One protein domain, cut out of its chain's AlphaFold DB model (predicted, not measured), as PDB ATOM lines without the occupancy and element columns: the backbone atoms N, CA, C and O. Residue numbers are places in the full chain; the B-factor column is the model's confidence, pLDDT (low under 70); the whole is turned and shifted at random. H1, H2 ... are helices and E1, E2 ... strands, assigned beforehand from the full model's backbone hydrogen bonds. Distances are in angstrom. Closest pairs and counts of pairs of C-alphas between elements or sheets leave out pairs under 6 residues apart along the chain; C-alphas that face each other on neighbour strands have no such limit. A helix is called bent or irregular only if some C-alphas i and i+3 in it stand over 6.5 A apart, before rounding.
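AT A GLANCE: This is residues 5 to 216 of the 845 residues of the protein "Cadherin-like protein" of Keratinibaculum paraultunense (UniProt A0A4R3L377). A six-stranded sheet, E1 E7 E10 E11 E4 E3, curls like part of a barrel and folds back on itself, with a four-stranded sheet, E5 E6 E8 E9, and a three-stranded sheet, E2 E13 E12, near the short helix H2. The long helix H3 runs past E12, and residues 123 to 131 stick out at its far end. You have 212 residues, in chain order H1 E1 E2 E3 E4 H2 E5 E6 H3 E7 E8 E9 E10 E11 H4 E12 E13: mixed, helices and strands. The six-stranded sheet is antiparallel, the other two mixed; the whole is compact, with a radius of gyration of the C-alphas of 18.5 A and spans of 56 by 47 by 28 A.

HOW THE PARTS SIT: Begin at H1, residues 5 to 16, which only grazes the six-stranded sheet with residues 9 to 16. Next find E1, residues 29 to 36, antiparallel to E7, residues 142 to 150, with N 32 and O 146 at 2.9 A. E7 is antiparallel to E10, residues 169 to 171 (N 149 and O 170, 2.9 A). E10 forms a hairpin with E11, residues 174 to 178, where N 176 and O 169 are 2.8 A apart. E11 is antiparallel to E4, residues 59 to 63, with N 62 and O 177 at 2.9 A; E4 and E3, residues 54 to 56, form a hairpin, with N 61 and O 54 at 2.8 A. This is a folded sheet, one sheet bent back into two leaves: E1 E7 E10 face E4 E3, with E11 as the hinge. E2, residues 40 to 43, is parallel to E13, residues 196 to 200 (N 42 and O 197, 2.8 A), which forms a hairpin with E12, residues 189 to 193 (N 191 and O 198, 2.7 A). H2, residues 64 to 71, is over E5, residues 74 to 78, at a height over the sheet of 8.2 A. E5 and E6, residues 83 to 87, form a hairpin (N 76 and O 85, 2.9 A); E6 is parallel to E8, residues 154 to 157 (N 84 and O 154, 2.8 A), and E8 forms a hairpin with E9, residues 160 to 162 (N 157 and O 160, 2.8 A). H3, residues 99 to 127, only grazes the three-stranded sheet; its closest C-alphas with E12 are those of Tyr 108 and Thr 189, 6.6 A. H4, residues 179 to 186, is irregular, C-alphas 181 and 184 being 7.1 A apart; H2 and H4 are near each other. In H1, H2 and H3 every O i to N i+4 pair is within hydrogen-bond range; in H4, 2 of 4.

IN THESE COORDINATES: Find C-alpha 5 at (-31.035, 3.097, 34.611), where H1 begins its 16.9 A. H3 runs 41.9 A from C-alpha 99 at (-53.940, -5.492, 12.902). E1 measures 19.5 A and E7 22.3 A; E13 ends at C-alpha 200, (-47.836, 1.393, 25.725).

THE WHOLE: The C-alphas of Ser 80 and Glu 128, the two farthest apart, are 58.9 A apart. The printed part has no cut; the long links are H1 to E1, E6 to H3 and H3 to E7. Mean pLDDT of the printed part is 75.3, with residues 5 to 28 and 122 to 142 among those under 70.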
ATOM      1  N   PHE A   5     -30.170   4.030  33.898       34.19
ATOM      2  CA  PHE A   5     -31.035   3.097  34.611       34.19
ATOM      3  C   PHE A   5     -30.985   1.685  34.003       34.19
ATOM      4  O   PHE A   5     -30.953   0.695  34.724       34.19
ATOM      5  N   VAL A   6     -30.835   1.598  32.676       40.50
ATOM      6  CA  VAL A   6     -30.707   0.330  31.935       40.50
ATOM      7  C   VAL A   6     -29.384  -0.386  32.257       40.50
ATOM      8  O   VAL A   6     -29.373  -1.595  32.465       40.50
ATOM      9  N   LEU A   7     -28.283   0.364  32.413       30.36
ATOM     10  CA  LEU A   7     -26.969  -0.196  32.757       30.36
ATOM     11  C   LEU A   7     -26.904  -0.717  34.207       30.36
ATOM     12  O   LEU A   7     -26.195  -1.680  34.482       30.36
ATOM     13  N   PHE A   8     -27.662  -0.113  35.133       34.34
ATOM     14  CA  PHE A   8     -27.740  -0.572  36.523       34.34
ATOM     15  C   PHE A   8     -28.460  -1.923  36.627       34.34
ATOM     16  O   PHE A   8     -27.989  -2.789  37.352       34.34
ATOM     17  N   ILE A   9     -29.518  -2.147  35.835       37.41
ATOM     18  CA  ILE A   9     -30.214  -3.445  35.740       37.41
ATOM     19  C   ILE A   9     -29.301  -4.513  35.111       37.41
ATOM     20  O   ILE A   9     -29.252  -5.633  35.607       37.41
ATOM     21  N   MET A  10     -28.497  -4.162  34.098       34.41
ATOM     22  CA  MET A  10     -27.533  -5.083  33.471       34.41
ATOM     23  C   MET A  10     -26.356  -5.470  34.381       34.41
ATOM     24  O   MET A  10     -25.939  -6.623  34.385       34.41
ATOM     25  N   ILE A  11     -25.823  -4.535  35.172       32.34
ATOM     26  CA  ILE A  11     -24.747  -4.828  36.136       32.34
ATOM     27  C   ILE A  11     -25.293  -5.638  37.328       32.34
ATOM     28  O   ILE A  11     -24.595  -6.512  37.837       32.34
ATOM     29  N   PHE A  12     -26.555  -5.429  37.722       34.78
ATOM     30  CA  PHE A  12     -27.231  -6.260  38.729       34.78
ATOM     31  C   PHE A  12     -27.557  -7.675  38.211       34.78
ATOM     32  O   PHE A  12     -27.414  -8.637  38.961       34.78
ATOM     33  N   LEU A  13     -27.905  -7.823  36.924       35.00
ATOM     34  CA  LEU A  13     -28.118  -9.115  36.241       35.00
ATOM     35  C   LEU A  13     -26.854  -9.994  36.211       35.00
ATOM     36  O   LEU A  13     -26.958 -11.216  36.241       35.00
ATOM     37  N   ILE A  14     -25.663  -9.386  36.195       35.56
ATOM     38  CA  ILE A  14     -24.377 -10.105  36.241       35.56
ATOM     39  C   ILE A  14     -23.995 -10.492  37.681       35.56
ATOM     40  O   ILE A  14     -23.292 -11.476  37.883       35.56
ATOM     41  N   LEU A  15     -24.468  -9.751  38.690       27.75
ATOM     42  CA  LEU A  15     -24.137  -9.990  40.100       27.75
ATOM     43  C   LEU A  15     -25.094 -10.958  40.820       27.75
ATOM     44  O   LEU A  15     -24.725 -11.472  41.871       27.75
ATOM     45  N   PHE A  16     -26.285 -11.236  40.272       30.84
ATOM     46  CA  PHE A  16     -27.272 -12.148  40.879       30.84
ATOM     47  C   PHE A  16     -27.584 -13.417  40.067       30.84
ATOM     48  O   PHE A  16     -28.256 -14.303  40.589       30.84
ATOM     49  N   SER A  17     -27.022 -13.596  38.864       29.53
ATOM     50  CA  SER A  17     -27.102 -14.877  38.132       29.53
ATOM     51  C   SER A  17     -26.305 -16.017  38.792       29.53
ATOM     52  O   SER A  17     -26.342 -17.153  38.329       29.53
ATOM     53  N   SER A  18     -25.596 -15.724  39.889       27.94
ATOM     54  CA  SER A  18     -24.848 -16.683  40.712       27.94
ATOM     55  C   SER A  18     -25.615 -17.174  41.945       27.94
ATOM     56  O   SER A  18     -25.028 -17.863  42.779       27.94
ATOM     57  N   ILE A  19     -26.896 -16.818  42.104       28.53
ATOM     58  CA  ILE A  19     -27.718 -17.336  43.203       28.53
ATOM     59  C   ILE A  19     -28.586 -18.482  42.673       28.53
ATOM     60  O   ILE A  19     -29.300 -18.291  41.690       28.53
ATOM     61  N   PRO A  20     -28.542 -19.674  43.295       25.61
ATOM     62  CA  PRO A  20     -29.370 -20.798  42.881       25.61
ATOM     63  C   PRO A  20     -30.855 -20.413  42.852       25.61
ATOM     64  O   PRO A  20     -31.384 -19.856  43.820       25.61
ATOM     65  N   ILE A  21     -31.535 -20.756  41.752       30.50
ATOM     66  CA  ILE A  21     -32.998 -20.771  41.680       30.50
ATOM     67  C   ILE A  21     -33.448 -21.849  42.661       30.50
ATOM     68  O   ILE A  21     -33.311 -23.045  42.415       30.50
ATOM     69  N   HIS A  22     -33.940 -21.431  43.813       33.00
ATOM     70  CA  HIS A  22     -34.567 -22.352  44.738       33.00
ATOM     71  C   HIS A  22     -35.983 -22.628  44.216       33.00
ATOM     72  O   HIS A  22     -36.774 -21.700  44.043       33.00
ATOM     73  N   SER A  23     -36.331 -23.896  43.992       32.84
ATOM     74  CA  SER A  23     -37.740 -24.287  43.933       32.84
ATOM     75  C   SER A  23     -38.283 -24.204  45.359       32.84
ATOM     76  O   SER A  23     -37.957 -25.042  46.207       32.84
ATOM     77  N   TYR A  24     -39.045 -23.161  45.665       43.00
ATOM     78  CA  TYR A  24     -39.593 -22.979  47.003       43.00
ATOM     79  C   TYR A  24     -40.822 -23.865  47.206       43.00
ATOM     80  O   TYR A  24     -41.630 -24.076  46.304       43.00
ATOM     81  N   ALA A  25     -40.957 -24.422  48.406       35.88
ATOM     82  CA  ALA A  25     -42.103 -25.251  48.747       35.88
ATOM     83  C   ALA A  25     -43.384 -24.397  48.832       35.88
ATOM     84  O   ALA A  25     -43.356 -23.257  49.299       35.88
ATOM     85  N   LYS A  26     -44.521 -24.985  48.434       40.53
ATOM     86  CA  LYS A  26     -45.873 -24.394  48.441       40.53
ATOM     87  C   LYS A  26     -46.142 -23.433  49.607       40.53
ATOM     88  O   LYS A  26     -46.257 -23.859  50.755       40.53
ATOM     89  N   GLY A  27     -46.379 -22.154  49.298       51.69
ATOM     90  CA  GLY A  27     -46.849 -21.160  50.270       51.69
ATOM     91  C   GLY A  27     -45.788 -20.624  51.232       51.69
ATOM     92  O   GLY A  27     -46.153 -20.149  52.310       51.69
ATOM     93  N   GLN A  28     -44.504 -20.700  50.880       58.72
ATOM     94  CA  GLN A  28     -43.440 -20.107  51.681       58.72
ATOM     95  C   GLN A  28     -43.512 -18.574  51.669       58.72
ATOM     96  O   GLN A  28     -43.692 -17.924  50.637       58.72
ATOM     97  N   VAL A  29     -43.381 -18.000  52.865       70.31
ATOM     98  CA  VAL A  29     -43.076 -16.582  53.060       70.31
ATOM     99  C   VAL A  29     -41.564 -16.458  53.104       70.31
ATOM    100  O   VAL A  29     -40.897 -17.187  53.838       70.31
ATOM    101  N   MET A  30     -41.039 -15.541  52.312       73.62
ATOM    102  CA  MET A  30     -39.627 -15.377  52.044       73.62
ATOM    103  C   MET A  30     -39.195 -13.945  52.262       73.62
ATOM    104  O   MET A  30     -39.890 -13.018  51.859       73.62
ATOM    105  N   GLU A  31     -38.024 -13.783  52.857       83.81
ATOM    106  CA  GLU A  31     -37.311 -12.513  52.875       83.81
ATOM    107  C   GLU A  31     -36.492 -12.403  51.585       83.81
ATOM    108  O   GLU A  31     -35.611 -13.224  51.340       83.81
ATOM    109  N   ILE A  32     -36.819 -11.424  50.740       83.69
ATOM    110  CA  ILE A  32     -36.083 -11.121  49.510       83.69
ATOM    111  C   ILE A  32     -35.461  -9.734  49.600       83.69
ATOM    112  O   ILE A  32     -36.063  -8.804  50.140       83.69
ATOM    113  N   ASP A  33     -34.281  -9.579  49.011       82.38
ATOM    114  CA  ASP A  33     -33.679  -8.266  48.817       82.38
ATOM    115  C   ASP A  33     -34.240  -7.655  47.534       82.38
ATOM    116  O   ASP A  33     -33.908  -8.058  46.418       82.38
ATOM    117  N   ALA A  34     -35.135  -6.686  47.705       83.94
ATOM    118  CA  ALA A  34     -35.769  -5.977  46.611       83.94
ATOM    119  C   ALA A  34     -35.226  -4.551  46.517       83.94
ATOM    120  O   ALA A  34     -35.038  -3.844  47.513       83.94
ATOM    121  N   LEU A  35     -34.982  -4.117  45.286       82.50
ATOM    122  CA  LEU A  35     -34.511  -2.776  44.992       82.50
ATOM    123  C   LEU A  35     -35.709  -1.848  44.781       82.50
ATOM    124  O   LEU A  35     -36.539  -2.097  43.906       82.50
ATOM    125  N   PHE A  36     -35.760  -0.744  45.529       85.19
ATOM    126  CA  PHE A  36     -36.815   0.268  45.439       85.19
ATOM    127  C   PHE A  36     -36.286   1.577  44.831       85.19
ATOM    128  O   PHE A  36     -35.869   2.480  45.559       85.19
ATOM    129  N   PRO A  37     -36.286   1.704  43.494       74.25
ATOM    130  CA  PRO A  37     -35.731   2.860  42.785       74.25
ATOM    131  C   PRO A  37     -36.672   4.079  42.671       74.25
ATOM    132  O   PRO A  37     -36.371   4.991  41.909       74.25
ATOM    133  N   ASP A  38     -37.813   4.102  43.376       83.75
ATOM    134  CA  ASP A  38     -38.880   5.117  43.230       83.75
ATOM    135  C   ASP A  38     -39.360   5.293  41.773       83.75
ATOM    136  O   ASP A  38     -39.474   6.402  41.243       83.75
ATOM    137  N   ILE A  39     -39.630   4.169  41.097       86.81
ATOM    138  CA  ILE A  39     -40.181   4.186  39.739       86.81
ATOM    139  C   ILE A  39     -41.619   4.716  39.756       86.81
ATOM    140  O   ILE A  39     -42.443   4.292  40.565       86.81
ATOM    141  N   LYS A  40     -41.937   5.601  38.808       92.00
ATOM    142  CA  LYS A  40     -43.291   6.062  38.492       92.00
ATOM    143  C   LYS A  40     -43.815   5.367  37.242       92.00
ATOM    144  O   LYS A  40     -43.148   5.357  36.207       92.00
ATOM    145  N   LEU A  41     -45.035   4.848  37.308       93.12
ATOM    146  CA  LEU A  41     -45.698   4.254  36.153       93.12
ATOM    147  C   LEU A  41     -46.494   5.308  35.373       93.12
ATOM    148  O   LEU A  41     -47.199   6.149  35.943       93.12
ATOM    149  N   LYS A  42     -46.403   5.235  34.048       93.69
ATOM    150  CA  LYS A  42     -47.263   5.950  33.108       93.69
ATOM    151  C   LYS A  42     -47.985   4.956  32.213       93.69
ATOM    152  O   LYS A  42     -47.457   3.895  31.919       93.69
ATOM    153  N   LEU A  43     -49.166   5.329  31.749       92.00
ATOM    154  CA  LEU A  43     -49.901   4.644  30.699       92.00
ATOM    155  C   LEU A  43     -50.153   5.646  29.579       92.00
ATOM    156  O   LEU A  43     -50.779   6.687  29.803       92.00
ATOM    157  N   GLU A  44     -49.645   5.345  28.387       88.44
ATOM    158  CA  GLU A  44     -49.761   6.219  27.215       88.44
ATOM    159  C   GLU A  44     -49.345   7.676  27.508       88.44
ATOM    160  O   GLU A  44     -50.026   8.636  27.141       88.44
ATOM    161  N   GLY A  45     -48.244   7.844  28.244       86.25
ATOM    162  CA  GLY A  45     -47.675   9.139  28.625       86.25
ATOM    163  C   GLY A  45     -48.276   9.789  29.877       86.25
ATOM    164  O   GLY A  45     -47.705  10.762  30.377       86.25
ATOM    165  N   ASN A  46     -49.367   9.254  30.434       90.19
ATOM    166  CA  ASN A  46     -50.045   9.814  31.609       90.19
ATOM    167  C   ASN A  46     -49.692   9.039  32.878       90.19
ATOM    168  O   ASN A  46     -49.741   7.816  32.871       90.19
ATOM    169  N   TYR A  47     -49.372   9.729  33.975       92.75
ATOM    170  CA  TYR A  47     -49.089   9.062  35.253       92.75
ATOM    171  C   TYR A  47     -50.304   8.291  35.759       92.75
ATOM    172  O   TYR A  47     -51.428   8.796  35.726       92.75
ATOM    173  N   ILE A  48     -50.056   7.086  36.262       93.69
ATOM    174  CA  ILE A  48     -51.077   6.262  36.905       93.69
ATOM    175  C   ILE A  48     -50.811   6.197  38.405       93.69
ATOM    176  O   ILE A  48     -49.668   6.271  38.849       93.69
ATOM    177  N   SER A  49     -51.875   6.079  39.195       92.56
ATOM    178  CA  SER A  49     -51.737   5.817  40.625       92.56
ATOM    179  C   SER A  49     -51.352   4.356  40.817       92.56
ATOM    180  O   SER A  49     -52.053   3.478  40.321       92.56
ATOM    181  N   HIS A  50     -50.270   4.100  41.545       93.62
ATOM    182  CA  HIS A  50     -49.809   2.749  41.841       93.62
ATOM    183  C   HIS A  50     -49.144   2.686  43.219       93.62
ATOM    184  O   HIS A  50     -48.587   3.678  43.698       93.62
ATOM    185  N   LYS A  51     -49.192   1.511  43.848       93.25
ATOM    186  CA  LYS A  51     -48.377   1.178  45.021       93.25
ATOM    187  C   LYS A  51     -46.901   1.050  44.638       93.25
ATOM    188  O   LYS A  51     -46.549   0.997  43.460       93.25
ATOM    189  N   GLU A  52     -46.029   1.060  45.641       90.62
ATOM    190  CA  GLU A  52     -44.578   1.053  45.447       90.62
ATOM    191  C   GLU A  52     -44.139  -0.174  44.629       90.62
ATOM    192  O   GLU A  52     -44.426  -1.309  44.994       90.62
ATOM    193  N   VAL A  53     -43.468   0.065  43.503       92.44
ATOM    194  CA  VAL A  53     -42.928  -0.988  42.634       92.44
ATOM    195  C   VAL A  53     -41.481  -1.275  43.012       92.44
ATOM    196  O   VAL A  53     -40.786  -0.400  43.538       92.44
ATOM    197  N   PHE A  54     -41.004  -2.475  42.708       90.25
ATOM    198  CA  PHE A  54     -39.640  -2.870  43.032       90.25
ATOM    199  C   PHE A  54     -39.035  -3.760  41.961       90.25
ATOM    200  O   PHE A  54     -39.739  -4.366  41.154       90.25
ATOM    201  N   ILE A  55     -37.708  -3.819  41.954       82.69
ATOM    202  CA  ILE A  55     -36.950  -4.721  41.101       82.69
ATOM    203  C   ILE A  55     -36.500  -5.901  41.952       82.69
ATOM    204  O   ILE A  55     -35.877  -5.720  42.999       82.69
ATOM    205  N   TYR A  56     -36.828  -7.101  41.492       84.25
ATOM    206  CA  TYR A  56     -36.401  -8.358  42.089       84.25
ATOM    207  C   TYR A  56     -36.087  -9.339  40.964       84.25
ATOM    208  O   TYR A  56     -36.848  -9.441  39.997       84.25
ATOM    209  N   ASP A  57     -34.944 -10.014  41.086       77.69
ATOM    210  CA  ASP A  57     -34.443 -10.960  40.087       77.69
ATOM    211  C   ASP A  57     -34.402 -10.362  38.663       77.69
ATOM    212  O   ASP A  57     -34.938 -10.902  37.696       77.69
ATOM    213  N   GLY A  58     -33.852  -9.146  38.562       69.06
ATOM    214  CA  GLY A  58     -33.679  -8.429  37.296       69.06
ATOM    215  C   GLY A  58     -34.958  -7.861  36.664       69.06
ATOM    216  O   GLY A  58     -34.859  -7.158  35.661       69.06
ATOM    217  N   GLU A  59     -36.140  -8.096  37.242       81.25
ATOM    218  CA  GLU A  59     -37.419  -7.681  36.655       81.25
ATOM    219  C   GLU A  59     -38.187  -6.693  37.525       81.25
ATOM    220  O   GLU A  59     -38.074  -6.689  38.749       81.25
ATOM    221  N   LEU A  60     -38.985  -5.843  36.874       88.94
ATOM    222  CA  LEU A  60     -39.858  -4.892  37.550       88.94
ATOM    223  C   LEU A  60     -41.177  -5.559  37.941       88.94
ATOM    224  O   LEU A  60     -41.976  -5.940  37.080       88.94
ATOM    225  N   TRP A  61     -41.424  -5.613  39.242       93.38
ATOM    226  CA  TRP A  61     -42.641  -6.144  39.833       93.38
ATOM    227  C   TRP A  61     -43.637  -5.020  40.080       93.38
ATOM    228  O   TRP A  61     -43.332  -4.025  40.745       93.38
ATOM    229  N   VAL A  62     -44.843  -5.189  39.543       94.69
ATOM    230  CA  VAL A  62     -45.909  -4.186  39.599       94.69
ATOM    231  C   VAL A  62     -47.164  -4.739  40.282       94.69
ATOM    232  O   VAL A  62     -47.515  -5.899  40.050       94.69
ATOM    233  N   PRO A  63     -47.878  -3.929  41.088       95.44
ATOM    234  CA  PRO A  63     -49.136  -4.341  41.694       95.44
ATOM    235  C   PRO A  63     -50.183  -4.590  40.603       95.44
ATOM    236  O   PRO A  63     -50.609  -3.668  39.899       95.44
ATOM    237  N   MET A  64     -50.635  -5.837  40.469       94.81
ATOM    238  CA  MET A  64     -51.507  -6.249  39.367       94.81
ATOM    239  C   MET A  64     -52.849  -5.511  39.382       94.81
ATOM    240  O   MET A  64     -53.395  -5.181  38.332       94.81
ATOM    241  N   LYS A  65     -53.389  -5.213  40.568       94.25
ATOM    242  CA  LYS A  65     -54.645  -4.463  40.708       94.25
ATOM    243  C   LYS A  65     -54.538  -3.051  40.128       94.25
ATOM    244  O   LYS A  65     -55.447  -2.607  39.429       94.25
ATOM    245  N   ASP A  66     -53.428  -2.366  40.386       95.00
ATOM    246  CA  ASP A  66     -53.205  -0.996  39.921       95.00
ATOM    247  C   ASP A  66     -52.967  -0.967  38.408       95.00
ATOM    248  O   ASP A  66     -53.562  -0.152  37.698       95.00
ATOM    249  N   LEU A  67     -52.179  -1.922  37.901       94.81
ATOM    250  CA  LEU A  67     -51.964  -2.107  36.467       94.81
ATOM    251  C   LEU A  67     -53.280  -2.413  35.730       94.81
ATOM    252  O   LEU A  67     -53.585  -1.775  34.723       94.81
ATOM    253  N   ALA A  68     -54.085  -3.349  36.237       94.25
ATOM    254  CA  ALA A  68     -55.365  -3.718  35.633       94.25
ATOM    255  C   ALA A  68     -56.350  -2.538  35.611       94.25
ATOM    256  O   ALA A  68     -56.959  -2.265  34.576       94.25
ATOM    257  N   ASN A  69     -56.440  -1.781  36.711       94.00
ATOM    258  CA  ASN A  69     -57.257  -0.569  36.784       94.00
ATOM    259  C   ASN A  69     -56.849   0.452  35.712       94.00
ATOM    260  O   ASN A  69     -57.710   0.990  35.012       94.00
ATOM    261  N   ALA A  70     -55.544   0.689  35.550       93.38
ATOM    262  CA  ALA A  70     -55.023   1.588  34.525       93.38
ATOM    263  C   ALA A  70     -55.379   1.103  33.107       93.38
ATOM    264  O   ALA A  70     -55.867   1.881  32.285       93.38
ATOM    265  N   LEU A  71     -55.217  -0.196  32.845       94.12
ATOM    266  CA  LEU A  71     -55.532  -0.836  31.563       94.12
ATOM    267  C   LEU A  71     -57.038  -1.034  31.313       94.12
ATOM    268  O   LEU A  71     -57.431  -1.479  30.233       94.12
ATOM    269  N   LYS A  72     -57.899  -0.668  32.271       93.25
ATOM    270  CA  LYS A  72     -59.356  -0.883  32.222       93.25
ATOM    271  C   LYS A  72     -59.719  -2.365  32.046       93.25
ATOM    272  O   LYS A  72     -60.581  -2.688  31.222       93.25
ATOM    273  N   ILE A  73     -59.034  -3.220  32.804       94.50
ATOM    274  CA  ILE A  73     -59.261  -4.662  32.966       94.50
ATOM    275  C   ILE A  73     -59.799  -4.884  34.385       94.50
ATOM    276  O   ILE A  73     -59.278  -4.307  35.339       94.50
ATOM    277  N   ASP A  74     -60.827  -5.719  34.541       94.25
ATOM    278  CA  ASP A  74     -61.310  -6.084  35.874       94.25
ATOM    279  C   ASP A  74     -60.336  -7.083  36.519       94.25
ATOM    280  O   ASP A  74     -59.922  -8.047  35.879       94.25
ATOM    281  N   CYS A  75     -59.977  -6.865  37.785       94.88
ATOM    282  CA  CYS A  75     -59.025  -7.695  38.523       94.88
ATOM    283  C   CYS A  75     -59.611  -8.116  39.873       94.88
ATOM    284  O   CYS A  75     -60.057  -7.277  40.661       94.88
ATOM    285  N   SER A  76     -59.605  -9.422  40.146       94.25
ATOM    286  CA  SER A  76     -60.042  -9.983  41.426       94.25
ATOM    287  C   SER A  76     -59.115 -11.109  41.870       94.25
ATOM    288  O   SER A  76     -58.795 -12.002  41.092       94.25
ATOM    289  N   PHE A  77     -58.693 -11.079  43.132       93.12
ATOM    290  CA  PHE A  77     -57.855 -12.116  43.730       93.12
ATOM    291  C   PHE A  77     -58.624 -12.826  44.843       93.12
ATOM    292  O   PHE A  77     -59.175 -12.181  45.734       93.12
ATOM    293  N   ASN A  78     -58.673 -14.157  44.786       89.62
ATOM    294  CA  ASN A  78     -59.215 -14.994  45.847       89.62
ATOM    295  C   ASN A  78     -58.053 -15.567  46.677       89.62
ATOM    296  O   ASN A  78     -57.426 -16.525  46.222       89.62
ATOM    297  N   PRO A  79     -57.780 -15.047  47.887       82.62
ATOM    298  CA  PRO A  79     -56.634 -15.477  48.687       82.62
ATOM    299  C   PRO A  79     -56.759 -16.919  49.197       82.62
ATOM    300  O   PRO A  79     -55.758 -17.623  49.278       82.62
ATOM    301  N   SER A  80     -57.976 -17.403  49.484       81.88
ATOM    302  CA  SER A  80     -58.197 -18.784  49.948       81.88
ATOM    303  C   SER A  80     -57.930 -19.820  48.860       81.88
ATOM    304  O   SER A  80     -57.438 -20.903  49.153       81.88
ATOM    305  N   LYS A  81     -58.283 -19.497  47.611       83.94
ATOM    306  CA  LYS A  81     -58.072 -20.380  46.456       83.94
ATOM    307  C   LYS A  81     -56.772 -20.096  45.706       83.94
ATOM    308  O   LYS A  81     -56.408 -20.892  44.855       83.94
ATOM    309  N   ARG A  82     -56.111 -18.977  46.014       85.19
ATOM    310  CA  ARG A  82     -54.922 -18.456  45.324       85.19
ATOM    311  C   ARG A  82     -55.137 -18.279  43.820       85.19
ATOM    312  O   ARG A  82     -54.272 -18.583  43.015       85.19
ATOM    313  N   ILE A  83     -56.315 -17.774  43.459       91.19
ATOM    314  CA  ILE A  83     -56.707 -17.540  42.064       91.19
ATOM    315  C   ILE A  83     -56.773 -16.038  41.809       91.19
ATOM    316  O   ILE A  83     -57.543 -15.333  42.468       91.19
ATOM    317  N   LEU A  84     -56.008 -15.565  40.831       94.25
ATOM    318  CA  LEU A  84     -56.090 -14.220  40.273       94.25
ATOM    319  C   LEU A  84     -56.893 -14.268  38.967       94.25
ATOM    320  O   LEU A  84     -56.449 -14.856  37.989       94.25
ATOM    321  N   ASN A  85     -58.060 -13.628  38.936       95.19
ATOM    322  CA  ASN A  85     -58.878 -13.501  37.732       95.19
ATOM    323  C   ASN A  85     -58.759 -12.095  37.144       95.19
ATOM    324  O   ASN A  85     -59.053 -11.103  37.821       95.19
ATOM    325  N   LEU A  86     -58.405 -12.043  35.865       96.00
ATOM    326  CA  LEU A  86     -58.370 -10.862  35.016       96.00
ATOM    327  C   LEU A  86     -59.463 -10.976  33.946       96.00
ATOM    328  O   LEU A  86     -59.669 -12.042  33.369       96.00
ATOM    329  N   ASN A  87     -60.170  -9.885  33.663       94.06
ATOM    330  CA  ASN A  87     -61.200  -9.856  32.624       94.06
ATOM    331  C   ASN A  87     -61.067  -8.588  31.774       94.06
ATOM    332  O   ASN A  87     -61.274  -7.466  32.245       94.06
ATOM    333  N   SER A  88     -60.699  -8.773  30.509       91.94
ATOM    334  CA  SER A  88     -60.526  -7.711  29.518       91.94
ATOM    335  C   SER A  88     -61.850  -7.212  28.931       91.94
ATOM    336  O   SER A  88     -61.872  -6.225  28.191       91.94
ATOM    337  N   ARG A  89     -62.961  -7.887  29.256       89.12
ATOM    338  CA  ARG A  89     -64.302  -7.727  28.675       89.12
ATOM    339  C   ARG A  89     -64.313  -7.984  27.169       89.12
ATOM    340  O   ARG A  89     -65.002  -7.294  26.420       89.12
ATOM    341  N   GLY A  90     -63.516  -8.959  26.734       82.62
ATOM    342  CA  GLY A  90     -63.396  -9.370  25.335       82.62
ATOM    343  C   GLY A  90     -62.505  -8.468  24.477       82.62
ATOM    344  O   GLY A  90     -62.391  -8.717  23.282       82.62
ATOM    345  N   LYS A  91     -61.844  -7.451  25.052       85.38
ATOM    346  CA  LYS A  91     -60.886  -6.602  24.317       85.38
ATOM    347  C   LYS A  91     -59.644  -7.361  23.847       85.38
ATOM    348  O   LYS A  91     -59.010  -6.922  22.896       85.38
ATOM    349  N   LEU A  92     -59.301  -8.464  24.513       85.62
ATOM    350  CA  LEU A  92     -58.175  -9.333  24.159       85.62
ATOM    351  C   LEU A  92     -58.594 -10.577  23.357       85.62
ATOM    352  O   LEU A  92     -57.747 -11.402  23.032       85.62
ATOM    353  N   ASN A  93     -59.871 -10.691  22.963       83.31
ATOM    354  CA  ASN A  93     -60.336 -11.725  22.033       83.31
ATOM    355  C   ASN A  93     -59.974 -11.346  20.584       83.31
ATOM    356  O   ASN A  93     -60.825 -10.980  19.767       83.31
ATOM    357  N   ILE A  94     -58.673 -11.346  20.314       77.56
ATOM    358  CA  ILE A  94     -58.050 -10.855  19.091       77.56
ATOM    359  C   ILE A  94     -57.762 -12.056  18.186       77.56
ATOM    360  O   ILE A  94     -57.188 -13.048  18.622       77.56
ATOM    361  N   LYS A  95     -58.163 -11.979  16.913       73.50
ATOM    362  CA  LYS A  95     -57.810 -13.006  15.918       73.50
ATOM    363  C   LYS A  95     -56.377 -12.797  15.442       73.50
ATOM    364  O   LYS A  95     -55.997 -11.655  15.189       73.50
ATOM    365  N   ASP A  96     -55.652 -13.874  15.161       61.09
ATOM    366  CA  ASP A  96     -54.278 -13.809  14.631       61.09
ATOM    367  C   ASP A  96     -54.152 -12.989  13.332       61.09
ATOM    368  O   ASP A  96     -53.102 -12.429  13.038       61.09
ATOM    369  N   THR A  97     -55.236 -12.868  12.554       67.06
ATOM    370  CA  THR A  97     -55.280 -12.108  11.290       67.06
ATOM    371  C   THR A  97     -55.589 -10.614  11.455       67.06
ATOM    372  O   THR A  97     -55.843  -9.932  10.464       67.06
ATOM    373  N   SER A  98     -55.699 -10.116  12.683       75.56
ATOM    374  CA  SER A  98     -56.050  -8.720  12.971       75.56
ATOM    375  C   SER A  98     -54.816  -7.800  12.966       75.56
ATOM    376  O   SER A  98     -53.679  -8.260  12.872       75.56
ATOM    377  N   LEU A  99     -55.025  -6.482  12.999       76.44
ATOM    378  CA  LEU A  99     -53.940  -5.492  12.902       76.44
ATOM    379  C   LEU A  99     -53.272  -5.223  14.262       76.44
ATOM    380  O   LEU A  99     -52.152  -4.720  14.337       76.44
ATOM    381  N   GLU A 100     -53.949  -5.579  15.344       77.50
ATOM    382  CA  GLU A 100     -53.563  -5.366  16.730       77.50
ATOM    383  C   GLU A 100     -52.263  -6.113  17.113       77.50
ATOM    384  O   GLU A 100     -51.351  -5.459  17.635       77.50
ATOM    385  N   PRO A 101     -52.075  -7.411  16.779       75.25
ATOM    386  CA  PRO A 101     -50.802  -8.106  16.987       75.25
ATOM    387  C   PRO A 101     -49.646  -7.491  16.191       75.25
ATOM    388  O   PRO A 101     -48.531  -7.392  16.699       75.25
ATOM    389  N   ILE A 102     -49.909  -7.009  14.967       77.25
ATOM    390  CA  ILE A 102     -48.898  -6.350  14.123       77.25
ATOM    391  C   ILE A 102     -48.439  -5.044  14.772       77.25
ATOM    392  O   ILE A 102     -47.242  -4.755  14.812       77.25
ATOM    393  N   ALA A 103     -49.373  -4.254  15.311       75.50
ATOM    394  CA  ALA A 103     -49.028  -3.048  16.048       75.50
ATOM    395  C   ALA A 103     -48.126  -3.392  17.242       75.50
ATOM    396  O   ALA A 103     -47.033  -2.828  17.326       75.50
ATOM    397  N   TYR A 104     -48.532  -4.327  18.108       80.06
ATOM    398  CA  TYR A 104     -47.734  -4.798  19.251       80.06
ATOM    399  C   TYR A 104     -46.321  -5.234  18.837       80.06
ATOM    400  O   TYR A 104     -45.335  -4.714  19.367       80.06
ATOM    401  N   GLN A 105     -46.214  -6.095  17.821       76.56
ATOM    402  CA  GLN A 105     -44.937  -6.585  17.306       76.56
ATOM    403  C   GLN A 105     -44.027  -5.438  16.849       76.56
ATOM    404  O   GLN A 105     -42.861  -5.374  17.236       76.56
ATOM    405  N   ARG A 106     -44.556  -4.478  16.078       75.25
ATOM    406  CA  ARG A 106     -43.779  -3.316  15.617       75.25
ATOM    407  C   ARG A 106     -43.330  -2.417  16.768       75.25
ATOM    408  O   ARG A 106     -42.232  -1.874  16.709       75.25
ATOM    409  N   GLY A 107     -44.154  -2.260  17.805       71.81
ATOM    410  CA  GLY A 107     -43.781  -1.526  19.018       71.81
ATOM    411  C   GLY A 107     -42.594  -2.171  19.735       71.81
ATOM    412  O   GLY A 107     -41.639  -1.484  20.091       71.81
ATOM    413  N   TYR A 108     -42.613  -3.499  19.861       71.75
ATOM    414  CA  TYR A 108     -41.512  -4.260  20.449       71.75
ATOM    415  C   TYR A 108     -40.220  -4.176  19.615       71.75
ATOM    416  O   TYR A 108     -39.140  -3.958  20.163       71.75
ATOM    417  N   GLU A 109     -40.321  -4.282  18.285       73.12
ATOM    418  CA  GLU A 109     -39.176  -4.150  17.368       73.12
ATOM    419  C   GLU A 109     -38.491  -2.784  17.471       73.12
ATOM    420  O   GLU A 109     -37.265  -2.711  17.539       73.12
ATOM    421  N   ILE A 110     -39.275  -1.705  17.511       76.56
ATOM    422  CA  ILE A 110     -38.763  -0.345  17.709       76.56
ATOM    423  C   ILE A 110     -37.964  -0.271  19.007       76.56
ATOM    424  O   ILE A 110     -36.823   0.185  18.996       76.56
ATOM    425  N   GLN A 111     -38.533  -0.764  20.109       72.31
ATOM    426  CA  GLN A 111     -37.877  -0.718  21.411       72.31
ATOM    427  C   GLN A 111     -36.564  -1.515  21.413       72.31
ATOM    428  O   GLN A 111     -35.563  -1.079  21.983       72.31
ATOM    429  N   ALA A 112     -36.549  -2.680  20.760       67.00
ATOM    430  CA  ALA A 112     -35.342  -3.480  20.605       67.00
ATOM    431  C   ALA A 112     -34.260  -2.727  19.813       67.00
ATOM    432  O   ALA A 112     -33.104  -2.708  20.232       67.00
ATOM    433  N   LYS A 113     -34.632  -2.050  18.719       77.19
ATOM    434  CA  LYS A 113     -33.696  -1.255  17.910       77.19
ATOM    435  C   LYS A 113     -33.174  -0.029  18.651       77.19
ATOM    436  O   LYS A 113     -31.979   0.239  18.594       77.19
ATOM    437  N   GLU A 114     -34.020   0.684  19.391       76.62
ATOM    438  CA  GLU A 114     -33.594   1.814  20.226       76.62
ATOM    439  C   GLU A 114     -32.591   1.382  21.304       76.62
ATOM    440  O   GLU A 114     -31.565   2.045  21.487       76.62
ATOM    441  N   ARG A 115     -32.833   0.240  21.968       68.50
ATOM    442  CA  ARG A 115     -31.867  -0.361  22.904       68.50
ATOM    443  C   ARG A 115     -30.561  -0.717  22.205       68.50
ATOM    444  O   ARG A 115     -29.495  -0.325  22.676       68.50
ATOM    445  N   ARG A 116     -30.637  -1.377  21.048       76.81
ATOM    446  CA  ARG A 116     -29.449  -1.806  20.306       76.81
ATOM    447  C   ARG A 116     -28.594  -0.633  19.827       76.81
ATOM    448  O   ARG A 116     -27.374  -0.708  19.891       76.81
ATOM    449  N   ILE A 117     -29.218   0.461  19.392       74.44
ATOM    450  CA  ILE A 117     -28.527   1.705  19.019       74.44
ATOM    451  C   ILE A 117     -27.762   2.281  20.214       74.44
ATOM    452  O   ILE A 117     -26.613   2.694  20.069       74.44
ATOM    453  N   VAL A 118     -28.380   2.292  21.399       71.88
ATOM    454  CA  VAL A 118     -27.735   2.747  22.637       71.88
ATOM    455  C   VAL A 118     -26.543   1.861  23.006       71.88
ATOM    456  O   VAL A 118     -25.470   2.387  23.295       71.88
ATOM    457  N   GLU A 119     -26.711   0.541  22.959       70.50
ATOM    458  CA  GLU A 119     -25.643  -0.426  23.235       70.50
ATOM    459  C   GLU A 119     -24.477  -0.278  22.255       70.50
ATOM    460  O   GLU A 119     -23.332  -0.158  22.681       70.50
ATOM    461  N   LEU A 120     -24.762  -0.221  20.950       70.12
ATOM    462  CA  LEU A 120     -23.751  -0.037  19.911       70.12
ATOM    463  C   LEU A 120     -22.984   1.274  20.097       70.12
ATOM    464  O   LEU A 120     -21.759   1.279  19.994       70.12
ATOM    465  N   ASP A 121     -23.666   2.381  20.408       72.69
ATOM    466  CA  ASP A 121     -23.001   3.662  20.677       72.69
ATOM    467  C   ASP A 121     -22.094   3.585  21.923       72.69
ATOM    468  O   ASP A 121     -21.005   4.164  21.939       72.69
ATOM    469  N   GLU A 122     -22.484   2.838  22.959       67.94
ATOM    470  CA  GLU A 122     -21.648   2.603  24.142       67.94
ATOM    471  C   GLU A 122     -20.452   1.686  23.865       67.94
ATOM    472  O   GLU A 122     -19.340   1.999  24.300       67.94
ATOM    473  N   GLU A 123     -20.654   0.591  23.129       68.69
ATOM    474  CA  GLU A 123     -19.588  -0.294  22.650       68.69
ATOM    475  C   GLU A 123     -18.546   0.521  21.875       68.69
ATOM    476  O   GLU A 123     -17.361   0.513  22.211       68.69
ATOM    477  N   ILE A 124     -18.998   1.319  20.908       68.00
ATOM    478  CA  ILE A 124     -18.161   2.199  20.090       68.00
ATOM    479  C   ILE A 124     -17.383   3.205  20.951       68.00
ATOM    480  O   ILE A 124     -16.185   3.394  20.750       68.00
ATOM    481  N   ARG A 125     -18.016   3.839  21.947       66.00
ATOM    482  CA  ARG A 125     -17.329   4.786  22.849       66.00
ATOM    483  C   ARG A 125     -16.259   4.122  23.712       66.00
ATOM    484  O   ARG A 125     -15.242   4.762  23.982       66.00
ATOM    485  N   LYS A 126     -16.483   2.872  24.141       64.56
ATOM    486  CA  LYS A 126     -15.477   2.067  24.854       64.56
ATOM    487  C   LYS A 126     -14.289   1.758  23.942       64.56
ATOM    488  O   LYS A 126     -13.156   1.966  24.367       64.56
ATOM    489  N   PHE A 127     -14.540   1.349  22.695       59.53
ATOM    490  CA  PHE A 127     -13.490   1.129  21.691       59.53
ATOM    491  C   PHE A 127     -12.680   2.401  21.397       59.53
ATOM    492  O   PHE A 127     -11.461   2.343  21.281       59.53
ATOM    493  N   GLU A 128     -13.324   3.569  21.355       59.69
ATOM    494  CA  GLU A 128     -12.662   4.861  21.118       59.69
ATOM    495  C   GLU A 128     -11.818   5.371  22.311       59.69
ATOM    496  O   GLU A 128     -11.254   6.464  22.233       59.69
ATOM    497  N   GLY A 129     -11.759   4.651  23.442       53.16
ATOM    498  CA  GLY A 129     -11.000   5.065  24.633       53.16
ATOM    499  C   GLY A 129     -11.498   6.369  25.277       53.16
ATOM    500  O   GLY A 129     -10.838   6.939  26.153       53.16
ATOM    501  N   LYS A 130     -12.664   6.875  24.858       59.78
ATOM    502  CA  LYS A 130     -13.282   8.063  25.449       59.78
ATOM    503  C   LYS A 130     -13.787   7.696  26.835       59.78
ATOM    504  O   LYS A 130     -14.413   6.653  27.017       59.78
ATOM    505  N   ARG A 131     -13.574   8.586  27.814       44.12
ATOM    506  CA  ARG A 131     -14.244   8.467  29.115       44.12
ATOM    507  C   ARG A 131     -15.740   8.344  28.856       44.12
ATOM    508  O   ARG A 131     -16.393   9.306  28.447       44.12
ATOM    509  N   VAL A 132     -16.282   7.165  29.138       44.06
ATOM    510  CA  VAL A 132     -17.687   7.044  29.493       44.06
ATOM    511  C   VAL A 132     -17.858   8.033  30.635       44.06
ATOM    512  O   VAL A 132     -17.098   7.983  31.601       44.06
ATOM    513  N   ASN A 133     -18.755   9.007  30.486       39.78
ATOM    514  CA  ASN A 133     -19.097   9.875  31.601       39.78
ATOM    515  C   ASN A 133     -19.632   8.963  32.704       39.78
ATOM    516  O   ASN A 133     -20.828   8.654  32.709       39.78
ATOM    517  N   ASP A 134     -18.757   8.563  33.626       42.62
ATOM    518  CA  ASP A 134     -19.133   8.066  34.932       42.62
ATOM    519  C   ASP A 134     -19.832   9.226  35.622       42.62
ATOM    520  O   ASP A 134     -19.265  10.117  36.242       42.62
ATOM    521  N   SER A 135     -21.111   9.300  35.327       38.06
ATOM    522  CA  SER A 135     -22.038  10.185  35.982       38.06
ATOM    523  C   SER A 135     -22.992   9.280  36.737       38.06
ATOM    524  O   SER A 135     -24.207   9.387  36.590       38.06
ATOM    525  N   SER A 136     -22.418   8.357  37.510       33.97
ATOM    526  CA  SER A 136     -23.031   7.741  38.678       33.97
ATOM    527  C   SER A 136     -23.539   8.830  39.632       33.97
ATOM    528  O   SER A 136     -23.027   9.070  40.718       33.97
ATOM    529  N   LYS A 137     -24.647   9.480  39.266       34.31
ATOM    530  CA  LYS A 137     -25.652   9.721  40.285       34.31
ATOM    531  C   LYS A 137     -26.176   8.335  40.605       34.31
ATOM    532  O   LYS A 137     -26.914   7.767  39.801       34.31
ATOM    533  N   LYS A 138     -25.706   7.786  41.730       35.84
ATOM    534  CA  LYS A 138     -26.438   6.761  42.466       35.84
ATOM    535  C   LYS A 138     -27.904   7.178  42.401       35.84
ATOM    536  O   LYS A 138     -28.250   8.264  42.865       35.84
ATOM    537  N   VAL A 139     -28.745   6.378  41.753       41.59
ATOM    538  CA  VAL A 139     -30.127   6.347  42.211       41.59
ATOM    539  C   VAL A 139     -29.967   5.911  43.660       41.59
ATOM    540  O   VAL A 139     -29.353   4.870  43.899       41.59
ATOM    541  N   ASP A 140     -30.384   6.742  44.613       44.47
ATOM    542  CA  ASP A 140     -30.491   6.348  46.020       44.47
ATOM    543  C   ASP A 140     -31.620   5.310  46.113       44.47
ATOM    544  O   ASP A 140     -32.702   5.553  46.637       44.47
ATOM    545  N   ALA A 141     -31.408   4.164  45.473       53.78
ATOM    546  CA  ALA A 141     -32.317   3.051  45.460       53.78
ATOM    547  C   ALA A 141     -32.040   2.288  46.745       53.78
ATOM    548  O   ALA A 141     -30.965   1.720  46.950       53.78
ATOM    549  N   LEU A 142     -33.010   2.345  47.645       66.69
ATOM    550  CA  LEU A 142     -32.954   1.610  48.892       66.69
ATOM    551  C   LEU A 142     -33.131   0.133  48.551       66.69
ATOM    552  O   LEU A 142     -34.183  -0.270  48.052       66.69
ATOM    553  N   VAL A 143     -32.104  -0.669  48.818       77.50
ATOM    554  CA  VAL A 143     -32.285  -2.115  48.930       77.50
ATOM    555  C   VAL A 143     -33.007  -2.344  50.247       77.50
ATOM    556  O   VAL A 143     -32.529  -1.928  51.305       77.50
ATOM    557  N   ARG A 144     -34.193  -2.942  50.175       85.25
ATOM    558  CA  ARG A 144     -34.961  -3.325  51.353       85.25
ATOM    559  C   ARG A 144     -35.124  -4.830  51.334       85.25
ATOM    560  O   ARG A 144     -35.545  -5.396  50.328       85.25
ATOM    561  N   ASN A 145     -34.842  -5.444  52.471       86.19
ATOM    562  CA  ASN A 145     -35.259  -6.806  52.714       86.19
ATOM    563  C   ASN A 145     -36.770  -6.793  53.000       86.19
ATOM    564  O   ASN A 145     -37.223  -6.119  53.931       86.19
ATOM    565  N   ILE A 146     -37.558  -7.449  52.153       86.44
ATOM    566  CA  ILE A 146     -39.021  -7.485  52.241       86.44
ATOM    567  C   ILE A 146     -39.519  -8.919  52.361       86.44
ATOM    568  O   ILE A 146     -38.961  -9.833  51.763       86.44
ATOM    569  N   LYS A 147     -40.616  -9.106  53.100       87.50
ATOM    570  CA  LYS A 147     -41.313 -10.393  53.174       87.50
ATOM    571  C   LYS A 147     -42.337 -10.504  52.058       87.50
ATOM    572  O   LYS A 147     -43.298  -9.738  52.030       87.50
ATOM    573  N   VAL A 148     -42.152 -11.479  51.183       87.19
ATOM    574  CA  VAL A 148     -43.078 -11.813  50.098       87.19
ATOM    575  C   VAL A 148     -43.542 -13.256  50.228       87.19
ATOM    576  O   VAL A 148     -42.842 -14.082  50.804       87.19
ATOM    577  N   SER A 149     -44.721 -13.584  49.706       80.56
ATOM    578  CA  SER A 149     -45.170 -14.976  49.613       80.56
ATOM    579  C   SER A 149     -45.210 -15.435  48.164       80.56
ATOM    580  O   SER A 149     -45.959 -14.878  47.360       80.56
ATOM    581  N   PHE A 150     -44.443 -16.481  47.865       73.50
ATOM    582  CA  PHE A 150     -44.550 -17.254  46.630       73.50
ATOM    583  C   PHE A 150     -45.568 -18.365  46.891       73.50
ATOM    584  O   PHE A 150     -45.417 -19.175  47.811       73.50
ATOM    585  N   SER A 151     -46.702 -18.299  46.199       60.03
ATOM    586  CA  SER A 151     -47.926 -18.964  46.647       60.03
ATOM    587  C   SER A 151     -48.614 -19.801  45.565       60.03
ATOM    588  O   SER A 151     -49.749 -20.203  45.796       60.03
ATOM    589  N   ASP A 152     -47.969 -20.125  44.444       71.56
ATOM    590  CA  ASP A 152     -48.586 -20.855  43.323       71.56
ATOM    591  C   ASP A 152     -49.900 -20.172  42.889       71.56
ATOM    592  O   ASP A 152     -50.987 -20.755  42.948       71.56
ATOM    593  N   ILE A 153     -49.834 -18.872  42.577       84.94
ATOM    594  CA  ILE A 153     -51.027 -18.114  42.192       84.94
ATOM    595  C   ILE A 153     -51.438 -18.524  40.780       84.94
ATOM    596  O   ILE A 153     -50.770 -18.186  39.805       84.94
ATOM    597  N   ASP A 154     -52.586 -19.187  40.670       89.50
ATOM    598  CA  ASP A 154     -53.196 -19.503  39.387       89.50
ATOM    599  C   ASP A 154     -53.795 -18.232  38.777       89.50
ATOM    600  O   ASP A 154     -54.689 -17.607  39.357       89.50
ATOM    601  N   VAL A 155     -53.319 -17.856  37.591       92.50
ATOM    602  CA  VAL A 155     -53.794 -16.669  36.876       92.50
ATOM    603  C   VAL A 155     -54.734 -17.079  35.750       92.50
ATOM    604  O   VAL A 155     -54.401 -17.919  34.917       92.50
ATOM    605  N   PHE A 156     -55.910 -16.462  35.714       93.31
ATOM    606  CA  PHE A 156     -56.888 -16.618  34.645       93.31
ATOM    607  C   PHE A 156     -57.114 -15.282  33.949       93.31
ATOM    608  O   PHE A 156     -57.287 -14.258  34.614       93.31
ATOM    609  N   LEU A 157     -57.164 -15.296  32.621       92.56
ATOM    610  CA  LEU A 157     -57.535 -14.158  31.792       92.56
ATOM    611  C   LEU A 157     -58.741 -14.533  30.933       92.56
ATOM    612  O   LEU A 157     -58.708 -15.519  30.209       92.56
ATOM    613  N   ASP A 158     -59.816 -13.749  31.033       91.25
ATOM    614  CA  ASP A 158     -61.065 -13.962  30.284       91.25
ATOM    615  C   ASP A 158     -61.659 -15.380  30.444       91.25
ATOM    616  O   ASP A 158     -62.398 -15.864  29.592       91.25
ATOM    617  N   GLY A 159     -61.382 -16.023  31.585       87.75
ATOM    618  CA  GLY A 159     -61.849 -17.372  31.917       87.75
ATOM    619  C   GLY A 159     -60.869 -18.495  31.567       87.75
ATOM    620  O   GLY A 159     -61.076 -19.615  32.026       87.75
ATOM    621  N   GLU A 160     -59.787 -18.201  30.846       89.19
ATOM    622  CA  GLU A 160     -58.755 -19.168  30.462       89.19
ATOM    623  C   GLU A 160     -57.535 -19.074  31.384       89.19
ATOM    624  O   GLU A 160     -57.101 -17.979  31.747       89.19
ATOM    625  N   LYS A 161     -56.968 -20.221  31.778       89.06
ATOM    626  CA  LYS A 161     -55.759 -20.255  32.614       89.06
ATOM    627  C   LYS A 161     -54.543 -19.861  31.776       89.06
ATOM    628  O   LYS A 161     -54.304 -20.455  30.728       89.06
ATOM    629  N   ILE A 162     -53.758 -18.904  32.263       86.69
ATOM    630  CA  ILE A 162     -52.514 -18.460  31.625       86.69
ATOM    631  C   ILE A 162     -51.304 -18.876  32.462       86.69
ATOM    632  O   ILE A 162     -51.369 -18.920  33.691       86.69
ATOM    633  N   TYR A 163     -50.196 -19.166  31.785       83.62
ATOM    634  CA  TYR A 163     -48.921 -19.507  32.412       83.62
ATOM    635  C   TYR A 163     -47.944 -18.355  32.188       83.62
ATOM    636  O   TYR A 163     -47.766 -17.908  31.056       83.62
ATOM    637  N   LEU A 164     -47.359 -17.850  33.272       79.69
ATOM    638  CA  LEU A 164     -46.379 -16.768  33.245       79.69
ATOM    639  C   LEU A 164     -44.985 -17.349  33.469       79.69
ATOM    640  O   LEU A 164     -44.831 -18.261  34.277       79.69
ATOM    641  N   GLU A 165     -43.976 -16.792  32.796       72.56
ATOM    642  CA  GLU A 165     -42.573 -17.211  32.958       72.56
ATOM    643  C   GLU A 165     -42.058 -17.006  34.391       72.56
ATOM    644  O   GLU A 165     -41.233 -17.781  34.868       72.56
ATOM    645  N   LYS A 166     -42.577 -15.990  35.097       81.25
ATOM    646  CA  LYS A 166     -42.354 -15.786  36.533       81.25
ATOM    647  C   LYS A 166     -43.669 -15.811  37.292       81.25
ATOM    648  O   LYS A 166     -44.627 -15.127  36.921       81.25
ATOM    649  N   GLU A 167     -43.695 -16.575  38.379       84.00
ATOM    650  CA  GLU A 167     -44.876 -16.695  39.225       84.00
ATOM    651  C   GLU A 167     -45.213 -15.371  39.925       84.00
ATOM    652  O   GLU A 167     -44.314 -14.702  40.441       84.00
ATOM    653  N   PRO A 168     -46.499 -14.983  40.009       91.62
ATOM    654  CA  PRO A 168     -46.907 -13.849  40.823       91.62
ATOM    655  C   PRO A 168     -46.568 -14.064  42.301       91.62
ATOM    656  O   PRO A 168     -46.711 -15.166  42.836       91.62
ATOM    657  N   LEU A 169     -46.213 -12.983  42.988       91.12
ATOM    658  CA  LEU A 169     -45.941 -12.991  44.425       91.12
ATOM    659  C   LEU A 169     -46.953 -12.131  45.177       91.12
ATOM    660  O   LEU A 169     -47.574 -11.234  44.607       91.12
ATOM    661  N   ILE A 170     -47.095 -12.373  46.479       89.62
ATOM    662  CA  ILE A 170     -47.890 -11.524  47.375       89.62
ATOM    663  C   ILE A 170     -46.953 -10.641  48.192       89.62
ATOM    664  O   ILE A 170     -46.066 -11.150  48.878       89.62
ATOM    665  N   TYR A 171     -47.187  -9.332  48.163       90.56
ATOM    666  CA  TYR A 171     -46.485  -8.344  48.977       90.56
ATOM    667  C   TYR A 171     -47.483  -7.302  49.489       90.56
ATOM    668  O   TYR A 171     -48.257  -6.753  48.707       90.56
ATOM    669  N   ASN A 172     -47.485  -7.042  50.802       87.25
ATOM    670  CA  ASN A 172     -48.424  -6.124  51.470       87.25
ATOM    671  C   ASN A 172     -49.903  -6.361  51.090       87.25
ATOM    672  O   ASN A 172     -50.629  -5.418  50.776       87.25
ATOM    673  N   ASP A 173     -50.331  -7.627  51.104       84.06
ATOM    674  CA  ASP A 173     -51.689  -8.082  50.755       84.06
ATOM    675  C   ASP A 173     -52.131  -7.827  49.298       84.06
ATOM    676  O   ASP A 173     -53.300  -8.039  48.961       84.06
ATOM    677  N   ASP A 174     -51.216  -7.440  48.402       89.81
ATOM    678  CA  ASP A 174     -51.474  -7.364  46.963       89.81
ATOM    679  C   ASP A 174     -50.678  -8.399  46.179       89.81
ATOM    680  O   ASP A 174     -49.571  -8.790  46.549       89.81
ATOM    681  N   VAL A 175     -51.234  -8.782  45.030       94.00
ATOM    682  CA  VAL A 175     -50.547  -9.614  44.047       94.00
ATOM    683  C   VAL A 175     -49.689  -8.729  43.149       94.00
ATOM    684  O   VAL A 175     -50.207  -7.841  42.463       94.00
ATOM    685  N   TYR A 176     -48.388  -8.991  43.138       95.19
ATOM    686  CA  TYR A 176     -47.424  -8.388  42.231       95.19
ATOM    687  C   TYR A 176     -47.083  -9.370  41.119       95.19
ATOM    688  O   TYR A 176     -46.925 -10.568  41.348       95.19
ATOM    689  N   VAL A 177     -46.943  -8.837  39.913       93.62
ATOM    690  CA  VAL A 177     -46.537  -9.591  38.726       93.62
ATOM    691  C   VAL A 177     -45.321  -8.933  38.099       93.62
ATOM    692  O   VAL A 177     -45.182  -7.707  38.151       93.62
ATOM    693  N   SER A 178     -44.463  -9.729  37.467       92.69
ATOM    694  CA  SER A 178     -43.474  -9.182  36.544       92.69
ATOM    695  C   SER A 178     -44.190  -8.493  35.387       92.69
ATOM    696  O   SER A 178     -45.037  -9.088  34.712       92.69
ATOM    697  N   ILE A 179     -43.833  -7.231  35.142       88.50
ATOM    698  CA  ILE A 179     -44.376  -6.485  34.008       88.50
ATOM    699  C   ILE A 179     -43.965  -7.120  32.677       88.50
ATOM    700  O   ILE A 179     -44.731  -7.054  31.724       88.50
ATOM    701  N   ILE A 180     -42.791  -7.755  32.606       81.19
ATOM    702  CA  ILE A 180     -42.290  -8.410  31.393       81.19
ATOM    703  C   ILE A 180     -43.086  -9.690  31.139       81.19
ATOM    704  O   ILE A 180     -43.636  -9.841  30.052       81.19
ATOM    705  N   ALA A 181     -43.254 -10.543  32.153       81.75
ATOM    706  CA  ALA A 181     -43.975 -11.808  32.012       81.75
ATOM    707  C   ALA A 181     -45.452 -11.623  31.606       81.75
ATOM    708  O   ALA A 181     -45.987 -12.403  30.825       81.75
ATOM    709  N   ILE A 182     -46.121 -10.575  32.103       87.94
ATOM    710  CA  ILE A 182     -47.535 -10.305  31.786       87.94
ATOM    711  C   ILE A 182     -47.726  -9.541  30.460       87.94
ATOM    712  O   ILE A 182     -48.834  -9.490  29.922       87.94
ATOM    713  N   SER A 183     -46.660  -8.940  29.915       87.25
ATOM    714  CA  SER A 183     -46.732  -8.050  28.747       87.25
ATOM    715  C   SER A 183     -47.252  -8.711  27.464       87.25
ATOM    716  O   SER A 183     -48.146  -8.124  26.848       87.25
ATOM    717  N   PRO A 184     -46.770  -9.907  27.057       82.00
ATOM    718  CA  PRO A 184     -47.264 -10.588  25.857       82.00
ATOM    719  C   PRO A 184     -48.748 -10.924  25.950       82.00
ATOM    720  O   PRO A 184     -49.490 -10.772  24.985       82.00
ATOM    721  N   VAL A 185     -49.192 -11.322  27.142       85.50
ATOM    722  CA  VAL A 185     -50.574 -11.732  27.390       85.50
ATOM    723  C   VAL A 185     -51.534 -10.540  27.313       85.50
ATOM    724  O   VAL A 185     -52.649 -10.663  26.813       85.50
ATOM    725  N   LEU A 186     -51.102  -9.368  27.785       88.75
ATOM    726  CA  LEU A 186     -51.910  -8.146  27.765       88.75
ATOM    727  C   LEU A 186     -51.667  -7.267  26.531       88.75
ATOM    728  O   LEU A 186     -52.288  -6.210  26.420       88.75
ATOM    729  N   TYR A 187     -50.781  -7.674  25.617       84.81
ATOM    730  CA  TYR A 187     -50.322  -6.871  24.481       84.81
ATOM    731  C   TYR A 187     -49.874  -5.457  24.892       84.81
ATOM    732  O   TYR A 187     -50.197  -4.463  24.233       84.81
ATOM    733  N   ILE A 188     -49.134  -5.348  25.995       87.56
ATOM    734  CA  ILE A 188     -48.567  -4.080  26.471       87.56
ATOM    735  C   ILE A 188     -47.053  -4.055  26.253       87.56
ATOM    736  O   ILE A 188     -46.393  -5.090  26.295       87.56
ATOM    737  N   THR A 189     -46.490  -2.871  26.027       83.38
ATOM    738  CA  THR A 189     -45.047  -2.680  25.839       83.38
ATOM    739  C   THR A 189     -44.534  -1.693  26.891       83.38
ATOM    740  O   THR A 189     -44.841  -0.503  26.806       83.38
ATOM    741  N   PRO A 190     -43.793  -2.151  27.915       84.00
ATOM    742  CA  PRO A 190     -43.229  -1.268  28.927       84.00
ATOM    743  C   PRO A 190     -41.952  -0.595  28.410       84.00
ATOM    744  O   PRO A 190     -40.959  -1.252  28.108       84.00
ATOM    745  N   GLU A 191     -41.958   0.730  28.349       80.75
ATOM    746  CA  GLU A 191     -40.853   1.598  27.948       80.75
ATOM    747  C   GLU A 191     -40.214   2.231  29.186       80.75
ATOM    748  O   GLU A 191     -40.821   3.052  29.878       80.75
ATOM    749  N   ILE A 192     -38.973   1.851  29.479       73.31
ATOM    750  CA  ILE A 192     -38.251   2.334  30.659       73.31
ATOM    751  C   ILE A 192     -37.414   3.556  30.280       73.31
ATOM    752  O   ILE A 192     -36.579   3.494  29.380       73.31
ATOM    753  N   ASN A 193     -37.604   4.654  31.005       68.62
ATOM    754  CA  ASN A 193     -36.800   5.863  30.900       68.62
ATOM    755  C   ASN A 193     -36.504   6.410  32.301       68.62
ATOM    756  O   ASN A 193     -37.370   6.998  32.948       68.62
ATOM    757  N   GLU A 194     -35.268   6.215  32.765       70.25
ATOM    758  CA  GLU A 194     -34.848   6.551  34.131       70.25
ATOM    759  C   GLU A 194     -35.782   5.913  35.178       70.25
ATOM    760  O   GLU A 194     -36.023   4.709  35.126       70.25
ATOM    761  N   ASN A 195     -36.342   6.706  36.091       79.62
ATOM    762  CA  ASN A 195     -37.296   6.245  37.101       79.62
ATOM    763  C   ASN A 195     -38.747   6.272  36.587       79.62
ATOM    764  O   ASN A 195     -39.680   6.354  37.379       79.62
ATOM    765  N   ILE A 196     -38.980   6.274  35.275       84.75
ATOM    766  CA  ILE A 196     -40.324   6.280  34.694       84.75
ATOM    767  C   ILE A 196     -40.482   5.065  33.794       84.75
ATOM    768  O   ILE A 196     -39.667   4.831  32.906       84.75
ATOM    769  N   VAL A 197     -41.568   4.322  33.983       87.88
ATOM    770  CA  VAL A 197     -41.953   3.225  33.092       87.88
ATOM    771  C   VAL A 197     -43.260   3.596  32.425       87.88
ATOM    772  O   VAL A 197     -44.306   3.652  33.070       87.88
ATOM    773  N   ASN A 198     -43.184   3.913  31.139       90.06
ATOM    774  CA  ASN A 198     -44.335   4.210  30.309       90.06
ATOM    775  C   ASN A 198     -44.853   2.931  29.661       90.06
ATOM    776  O   ASN A 198     -44.134   2.258  28.944       90.06
ATOM    777  N   ILE A 199     -46.105   2.591  29.907       91.44
ATOM    778  CA  ILE A 199     -46.746   1.398  29.379       91.44
ATOM    779  C   ILE A 199     -47.509   1.818  28.128       91.44
ATOM    780  O   ILE A 199     -48.435   2.630  28.196       91.44
ATOM    781  N   ASP A 200     -47.100   1.292  26.980       88.25
ATOM    782  CA  ASP A 200     -47.836   1.393  25.725       88.25
ATOM    783  C   ASP A 200     -48.859   0.254  25.681       88.25
ATOM    784  O   ASP A 200     -48.490  -0.918  25.708       88.25
ATOM    785  N   ALA A 201     -50.150   0.577  25.640       88.25
ATOM    786  CA  ALA A 201     -51.227  -0.407  25.541       88.25
ATOM    787  C   ALA A 201     -51.539  -0.788  24.087       88.25
ATOM    788  O   ALA A 201     -52.555  -1.435  23.815       88.25
ATOM    789  N   ASN A 202     -50.701  -0.340  23.146       84.25
ATOM    790  CA  ASN A 202     -50.738  -0.667  21.725       84.25
ATOM    791  C   ASN A 202     -52.069  -0.333  21.040       84.25
ATOM    792  O   ASN A 202     -52.414  -0.919  20.020       84.25
ATOM    793  N   ALA A 203     -52.805   0.639  21.591       83.19
ATOM    794  CA  ALA A 203     -54.169   0.990  21.199       83.19
ATOM    795  C   ALA A 203     -55.214  -0.145  21.347       83.19
ATOM    796  O   ALA A 203     -56.332   0.011  20.858       83.19
ATOM    797  N   ILE A 204     -54.883  -1.240  22.045       83.19
ATOM    798  CA  ILE A 204     -55.742  -2.423  22.223       83.19
ATOM    799  C   ILE A 204     -56.636  -2.252  23.456       83.19
ATOM    800  O   ILE A 204     -57.856  -2.119  23.361       83.19
ATOM    801  N   LEU A 205     -56.027  -2.208  24.643       85.19
ATOM    802  CA  LEU A 205     -56.761  -2.133  25.913       85.19
ATOM    803  C   LEU A 205     -57.269  -0.716  26.209       85.19
ATOM    804  O   LEU A 205     -58.367  -0.522  26.761       85.19
ATOM    805  N   VAL A 206     -56.469   0.277  25.808       86.06
ATOM    806  CA  VAL A 206     -56.698   1.712  25.998       86.06
ATOM    807  C   VAL A 206     -56.335   2.452  24.712       86.06
ATOM    808  O   VAL A 206     -55.393   2.086  24.022       86.06
ATOM    809  N   LYS A 207     -57.095   3.499  24.370       80.69
ATOM    810  CA  LYS A 207     -56.835   4.309  23.171       80.69
ATOM    811  C   LYS A 207     -55.511   5.061  23.304       80.69
ATOM    812  O   LYS A 207     -55.307   5.750  24.303       80.69
ATOM    813  N   LYS A 208     -54.689   5.019  22.255       80.00
ATOM    814  CA  LYS A 208     -53.453   5.796  22.182       80.00
ATOM    815  C   LYS A 208     -53.752   7.261  21.817       80.00
ATOM    816  O   LYS A 208     -54.440   7.506  20.822       80.00
ATOM    817  N   PRO A 209     -53.267   8.251  22.587       70.12
ATOM    818  CA  PRO A 209     -53.400   9.664  22.237       70.12
ATOM    819  C   PRO A 209     -52.830   9.944  20.838       70.12
ATOM    820  O   PRO A 209     -51.817   9.367  20.459       70.12
ATOM    821  N   TYR A 210     -53.468  10.838  20.076       69.81
ATOM    822  CA  TYR A 210     -53.056  11.283  18.728       69.81
ATOM    823  C   TYR A 210     -53.176  10.263  17.578       69.81
ATOM    824  O   TYR A 210     -53.177  10.677  16.416       69.81
ATOM    825  N   TYR A 211     -53.385   8.973  17.854       75.88
ATOM    826  CA  TYR A 211     -53.633   7.951  16.831       75.88
ATOM    827  C   TYR A 211     -55.103   7.527  16.873       75.88
ATOM    828  O   TYR A 211     -55.544   6.799  17.757       75.88
ATOM    829  N   ASN A 212     -55.892   8.029  15.921       67.94
ATOM    830  CA  ASN A 212     -57.340   7.806  15.886       67.94
ATOM    831  C   ASN A 212     -57.763   6.476  15.231       67.94
ATOM    832  O   ASN A 212     -58.960   6.198  15.190       67.94
ATOM    833  N   SER A 213     -56.814   5.672  14.737       77.62
ATOM    834  CA  SER A 213     -57.034   4.311  14.234       77.62
ATOM    835  C   SER A 213     -55.758   3.460  14.350       77.62
ATOM    836  O   SER A 213     -54.650   4.009  14.419       77.62
ATOM    837  N   ILE A 214     -55.908   2.130  14.374       78.56
ATOM    838  CA  ILE A 214     -54.794   1.172  14.491       78.56
ATOM    839  C   ILE A 214     -53.868   1.227  13.262       78.56
ATOM    840  O   ILE A 214     -52.650   1.143  13.394       78.56
ATOM    841  N   GLU A 215     -54.413   1.507  12.075       81.62
ATOM    842  CA  GLU A 215     -53.661   1.630  10.819       81.62
ATOM    843  C   GLU A 215     -52.679   2.806  10.857       81.62
ATOM    844  O   GLU A 215     -51.543   2.696  10.392       81.62
ATOM    845  N   LYS A 216     -53.089   3.940  11.444       81.69
ATOM    846  CA  LYS A 216     -52.199   5.100  11.589       81.69
ATOM    847  C   LYS A 216     -51.059   4.831  12.562       81.69
ATOM    848  O   LYS A 216     -49.953   5.320  12.333       81.69
TER     849      LYS A 216